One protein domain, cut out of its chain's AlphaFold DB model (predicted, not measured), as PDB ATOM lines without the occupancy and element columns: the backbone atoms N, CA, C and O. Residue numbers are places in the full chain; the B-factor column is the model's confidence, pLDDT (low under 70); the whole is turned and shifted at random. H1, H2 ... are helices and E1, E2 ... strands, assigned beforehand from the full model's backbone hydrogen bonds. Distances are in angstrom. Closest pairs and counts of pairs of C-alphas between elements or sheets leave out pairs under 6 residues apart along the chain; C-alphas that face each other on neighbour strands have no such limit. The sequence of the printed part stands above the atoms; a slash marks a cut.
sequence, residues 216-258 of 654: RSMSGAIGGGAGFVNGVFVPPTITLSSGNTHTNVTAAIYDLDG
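What this domain is: This is residues 216 to 258 of the 654 residues of an uncharacterized protein of Luteimonas aestuarii (UniProt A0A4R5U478). A two-strand hairpin, E1 and E2, with H1 beside E1 makes one end of a rod; at the other, residues 235 to 248 fold back on themselves in a second, shorter pairing and lead into H2. H1 and H2 run nearly parallel. The printed part has 43 residues, with two named helices and two named strands in the order H1, E1, E2, H2 along the chain; it is of mixed class, helices and strands, and only just loose, close to compact, with a radius of gyration of the C-alphas of 11.1 A and spans of 34 by 16 by 13 A.

How they stand to each other: E1, residues 227 to 229, and E2, residues 232 to 234, form an antiparallel hairpin; N 229 and O 232 are within hydrogen-bond range at 2.9 A. The closest C-alphas of H1, residues 216 to 222, and E1 are those of Ser 219 and Gly 227, 5.4 A apart. H1 and E2 are apart. H1 and H2, residues 249 to 258, are close but not clearly touching, the closest C-alphas being Ile 222 and Val 249, 7.4 A; they run the same way at a shallow tilt of 5 degrees. Residues 238 to 239 pair antiparallel with 245 to 246. Every O i to N i+4 pair is within hydrogen-bond range in H2, 2 of 3 in H1.

Where its parts are: E1 spans 6.7 A and E2 6.3 A. H1 spans 10.1 A from C-alpha 216 at (-20.588, -34.705, 60.164); H2 spans 14.0 A to C-alpha 258 at (-6.890, -46.566, 35.574).

The domain as a whole: The farthest C-alphas, of Asn 230 and Gly 258, are 35.8 A apart. The link from E2 to H2 is long. The printed part has no cut, and no printed residue is under 70 in pLDDT.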
ATOM      1  N   ARG A 216     -19.531 -34.739  61.192       87.25
ATOM      2  CA  ARG A 216     -20.588 -34.705  60.164       87.25
ATOM      3  C   ARG A 216     -20.312 -33.670  59.075       87.25
ATOM      4  O   ARG A 216     -20.544 -33.957  57.903       87.25
ATOM      5  N   SER A 217     -19.809 -32.490  59.439       85.88
ATOM      6  CA  SER A 217     -19.403 -31.481  58.453       85.88
ATOM      7  C   SER A 217     -18.270 -31.997  57.564       85.88
ATOM      8  O   SER A 217     -18.320 -31.830  56.347       85.88
ATOM      9  N   MET A 218     -17.289 -32.696  58.148       85.50
ATOM     10  CA  MET A 218     -16.207 -33.336  57.392       85.50
ATOM     11  C   MET A 218     -16.709 -34.485  56.509       85.50
ATOM     12  O   MET A 218     -16.324 -34.564  55.347       85.50
ATOM     13  N   SER A 219     -17.590 -35.360  57.011       86.00
ATOM     14  CA  SER A 219     -18.135 -36.468  56.212       86.00
ATOM     15  C   SER A 219     -18.978 -35.968  55.039       86.00
ATOM     16  O   SER A 219     -18.928 -36.553  53.962       86.00
ATOM     17  N   GLY A 220     -19.695 -34.852  55.211       80.56
ATOM     18  CA  GLY A 220     -20.424 -34.193  54.125       80.56
ATOM     19  C   GLY A 220     -19.518 -33.755  52.970       80.56
ATOM     20  O   GLY A 220     -19.924 -33.861  51.814       80.56
ATOM     21  N   ALA A 221     -18.273 -33.353  53.253       81.56
ATOM     22  CA  ALA A 221     -17.303 -32.965  52.226       81.56
ATOM     23  C   ALA A 221     -16.848 -34.141  51.336       81.56
ATOM     24  O   ALA A 221     -16.399 -33.918  50.216       81.56
ATOM     25  N   ILE A 222     -16.989 -35.388  51.804       84.56
ATOM     26  CA  ILE A 222     -16.646 -36.603  51.045       84.56
ATOM     27  C   ILE A 222     -17.749 -36.951  50.020       84.56
ATOM     28  O   ILE A 222     -17.484 -37.619  49.021       84.56
ATOM     29  N   GLY A 223     -18.983 -36.471  50.219       82.88
ATOM     30  CA  GLY A 223     -20.110 -36.724  49.316       82.88
ATOM     31  C   GLY A 223     -20.649 -38.160  49.392       82.88
ATOM     32  O   GLY A 223     -20.432 -38.874  50.368       82.88
ATOM     33  N   GLY A 224     -21.431 -38.582  48.391       84.44
ATOM     34  CA  GLY A 224     -21.937 -39.964  48.281       84.44
ATOM     35  C   GLY A 224     -22.816 -40.449  49.445       84.44
ATOM     36  O   GLY A 224     -22.967 -41.650  49.631       84.44
ATOM     37  N   GLY A 225     -23.361 -39.547  50.266       84.88
ATOM     38  CA  GLY A 225     -24.140 -39.912  51.456       84.88
ATOM     39  C   GLY A 225     -23.306 -40.332  52.674       84.88
ATOM     40  O   GLY A 225     -23.877 -40.874  53.620       84.88
ATOM     41  N   ALA A 226     -21.990 -40.078  52.683       90.44
ATOM     42  CA  ALA A 226     -21.147 -40.325  53.852       90.44
ATOM     43  C   ALA A 226     -21.660 -39.571  55.088       90.44
ATOM     44  O   ALA A 226     -22.011 -38.389  55.033       90.44
ATOM     45  N   GLY A 227     -21.679 -40.242  56.237       89.75
ATOM     46  CA  GLY A 227     -22.267 -39.670  57.440       89.75
ATOM     47  C   GLY A 227     -22.068 -40.521  58.679       89.75
ATOM     48  O   GLY A 227     -21.317 -41.485  58.683       89.75
ATOM     49  N   PHE A 228     -22.773 -40.163  59.748       88.56
ATOM     50  CA  PHE A 228     -22.805 -40.947  60.979       88.56
ATOM     51  C   PHE A 228     -24.245 -41.313  61.328       88.56
ATOM     52  O   PHE A 228     -25.106 -40.435  61.471       88.56
ATOM     53  N   VAL A 229     -24.506 -42.603  61.528       85.69
ATOM     54  CA  VAL A 229     -25.804 -43.135  61.965       85.69
ATOM     55  C   VAL A 229     -25.576 -43.907  63.256       85.69
ATOM     56  O   VAL A 229     -24.732 -44.793  63.312       85.69
ATOM     57  N   ASN A 230     -26.283 -43.528  64.324       84.19
ATOM     58  CA  ASN A 230     -26.128 -44.120  65.663       84.19
ATOM     59  C   ASN A 230     -24.674 -44.162  66.179       84.19
ATOM     60  O   ASN A 230     -24.287 -45.080  66.892       84.19
ATOM     61  N   GLY A 231     -23.865 -43.158  65.822       79.31
ATOM     62  CA  GLY A 231     -22.459 -43.065  66.231       79.31
ATOM     63  C   GLY A 231     -21.488 -43.899  65.388       79.31
ATOM     64  O   GLY A 231     -20.289 -43.821  65.622       79.31
ATOM     65  N   VAL A 232     -21.976 -44.636  64.387       86.19
ATOM     66  CA  VAL A 232     -21.149 -45.408  63.451       86.19
ATOM     67  C   VAL A 232     -20.983 -44.622  62.155       86.19
ATOM     68  O   VAL A 232     -21.960 -44.083  61.624       86.19
ATOM     69  N   PHE A 233     -19.748 -44.540  61.655       89.31
ATOM     70  CA  PHE A 233     -19.471 -43.943  60.352       89.31
ATOM     71  C   PHE A 233     -20.067 -44.814  59.243       89.31
ATOM     72  O   PHE A 233     -19.798 -46.012  59.161       89.31
ATOM     73  N   VAL A 234     -20.874 -44.196  58.391       90.88
ATOM     74  CA  VAL A 234     -21.422 -44.789  57.177       90.88
ATOM     75  C   VAL A 234     -20.589 -44.258  56.007       90.88
ATOM     76  O   VAL A 234     -20.571 -43.040  55.798       90.88
ATOM     77  N   PRO A 235     -19.879 -45.130  55.268       89.88
ATOM     78  CA  PRO A 235     -19.030 -44.710  54.159       89.88
ATOM     79  C   PRO A 235     -19.848 -44.105  53.004       89.88
ATOM     80  O   PRO A 235     -21.040 -44.401  52.876       89.88
ATOM     81  N   PRO A 236     -19.229 -43.274  52.141       92.44
ATOM     82  CA  PRO A 236     -19.884 -42.784  50.929       92.44
ATOM     83  C   PRO A 236     -20.228 -43.945  49.991       92.44
ATOM     84  O   PRO A 236     -19.538 -44.957  49.966       92.44
ATOM     85  N   THR A 237     -21.246 -43.770  49.159       92.19
ATOM     86  CA  THR A 237     -21.521 -44.596  47.980       92.19
ATOM     87  C   THR A 237     -21.326 -43.734  46.739       92.19
ATOM     88  O   THR A 237     -22.065 -42.774  46.517       92.19
ATOM     89  N   ILE A 238     -20.306 -44.045  45.940       91.00
ATOM     90  CA  ILE A 238     -19.933 -43.289  44.741       91.00
ATOM     91  C   ILE A 238     -20.166 -44.181  43.531       91.00
ATOM     92  O   ILE A 238     -19.412 -45.123  43.303       91.00
ATOM     93  N   THR A 239     -21.197 -43.882  42.746       90.00
ATOM     94  CA  THR A 239     -21.469 -44.582  41.487       90.00
ATOM     95  C   THR A 239     -20.928 -43.760  40.324       90.00
ATOM     96  O   THR A 239     -21.354 -42.629  40.097       90.00
ATOM     97  N   LEU A 240     -19.972 -44.325  39.591       87.62
ATOM     98  CA  LEU A 240     -19.404 -43.710  38.394       87.62
ATOM     99  C   LEU A 240     -20.319 -43.949  37.187       87.62
ATOM    100  O   LEU A 240     -21.065 -44.925  37.143       87.62
ATOM    101  N   SER A 241     -20.196 -43.128  36.142       82.19
ATOM    102  CA  SER A 241     -20.973 -43.292  34.899       82.19
ATOM    103  C   SER A 241     -20.713 -44.615  34.159       82.19
ATOM    104  O   SER A 241     -21.445 -44.944  33.233       82.19
ATOM    105  N   SER A 242     -19.681 -45.379  34.540       79.25
ATOM    106  CA  SER A 242     -19.459 -46.758  34.071       79.25
ATOM    107  C   SER A 242     -20.396 -47.788  34.713       79.25
ATOM    108  O   SER A 242     -20.430 -48.922  34.251       79.25
ATOM    109  N   GLY A 243     -21.118 -47.428  35.779       85.50
ATOM    110  CA  GLY A 243     -21.911 -48.345  36.605       85.50
ATOM    111  C   GLY A 243     -21.151 -48.926  37.805       85.50
ATOM    112  O   GLY A 243     -21.771 -49.522  38.684       85.50
ATOM    113  N   ASN A 244     -19.833 -48.718  37.893       88.56
ATOM    114  CA  ASN A 244     -19.034 -49.156  39.040       88.56
ATOM    115  C   ASN A 244     -19.380 -48.332  40.283       88.56
ATOM    116  O   ASN A 244     -19.493 -47.106  40.208       88.56
ATOM    117  N   THR A 245     -19.525 -49.004  41.425       91.06
ATOM    118  CA  THR A 245     -19.831 -48.369  42.711       91.06
ATOM    119  C   THR A 245     -18.700 -48.598  43.702       91.06
ATOM    120  O   THR A 245     -18.250 -49.727  43.885       91.06
ATOM    121  N   HIS A 246     -18.276 -47.524  44.364       92.00
ATOM    122  CA  HIS A 246     -17.154 -47.503  45.296       92.00
ATOM    123  C   HIS A 246     -17.583 -46.955  46.656       92.00
ATOM    124  O   HIS A 246     -18.420 -46.055  46.732       92.00
ATOM    125  N   THR A 247     -16.989 -47.479  47.730       91.38
ATOM    126  CA  THR A 247     -17.300 -47.091  49.120       91.38
ATOM    127  C   THR A 247     -16.296 -46.113  49.731       91.38
ATOM    128  O   THR A 247     -16.358 -45.775  50.910       91.38
ATOM    129  N   ASN A 248     -15.325 -45.661  48.942       88.94
ATOM    130  CA  ASN A 248     -14.368 -44.636  49.327       88.94
ATOM    131  C   ASN A 248     -13.888 -43.882  48.081       88.94
ATOM    132  O   ASN A 248     -13.946 -44.396  46.962       88.94
ATOM    133  N   VAL A 249     -13.419 -42.652  48.290       88.38
ATOM    134  CA  VAL A 249     -12.979 -41.759  47.209       88.38
ATOM    135  C   VAL A 249     -11.746 -42.315  46.495       88.38
ATOM    136  O   VAL A 249     -11.681 -42.248  45.274       88.38
ATOM    137  N   THR A 250     -10.808 -42.927  47.223       91.62
ATOM    138  CA  THR A 250      -9.573 -43.476  46.647       91.62
ATOM    139  C   THR A 250      -9.847 -44.552  45.598       91.62
ATOM    140  O   THR A 250      -9.290 -44.494  44.510       91.62
ATOM    141  N   ALA A 251     -10.746 -45.498  45.876       90.12
ATOM    142  CA  ALA A 251     -11.128 -46.549  44.935       90.12
ATOM    143  C   ALA A 251     -11.840 -45.980  43.699       90.12
ATOM    144  O   ALA A 251     -11.549 -46.391  42.577       90.12
ATOM    145  N   ALA A 252     -12.711 -44.982  43.892       90.19
ATOM    146  CA  ALA A 252     -13.362 -44.289  42.783       90.19
ATOM    147  C   ALA A 252     -12.354 -43.537  41.900       90.19
ATOM    148  O   ALA A 252     -12.458 -43.581  40.674       90.19
ATOM    149  N   ILE A 253     -11.368 -42.876  42.514       91.38
ATOM    150  CA  ILE A 253     -10.291 -42.187  41.799       91.38
ATOM    151  C   ILE A 253      -9.395 -43.192  41.086       91.38
ATOM    152  O   ILE A 253      -9.099 -42.954  39.931       91.38
ATOM    153  N   TYR A 254      -9.012 -44.318  41.692       91.06
ATOM    154  CA  TYR A 254      -8.204 -45.333  41.005       91.06
ATOM    155  C   TYR A 254      -8.922 -45.990  39.828       91.06
ATOM    156  O   TYR A 254      -8.281 -46.308  38.834       91.06
ATOM    157  N   ASP A 255     -10.240 -46.174  39.900       90.25
ATOM    158  CA  ASP A 255     -11.019 -46.638  38.746       90.25
ATOM    159  C   ASP A 255     -11.003 -45.590  37.619       90.25
ATOM    160  O   ASP A 255     -10.710 -45.901  36.464       90.25
ATOM    161  N   LEU A 256     -11.238 -44.315  37.949       88.88
ATOM    162  CA  LEU A 256     -11.148 -43.220  36.978       88.88
ATOM    163  C   LEU A 256      -9.736 -43.048  36.412       88.88
ATOM    164  O   LEU A 256      -9.597 -42.871  35.206       88.88
ATOM    165  N   ASP A 257      -8.717 -43.123  37.259       90.56
ATOM    166  CA  ASP A 257      -7.305 -42.982  36.922       90.56
ATOM    167  C   ASP A 257      -6.830 -44.164  36.084       90.56
ATOM    168  O   ASP A 257      -6.238 -43.952  35.044       90.56
ATOM    169  N   GLY A 258      -7.194 -45.405  36.414       86.38
ATOM    170  CA  GLY A 258      -6.890 -46.566  35.574       86.38
ATOM    171  C   GLY A 258      -7.538 -46.471  34.189       86.38
ATOM    172  O   GLY A 258      -6.937 -46.843  33.175       86.38
TER     173      GLY A 258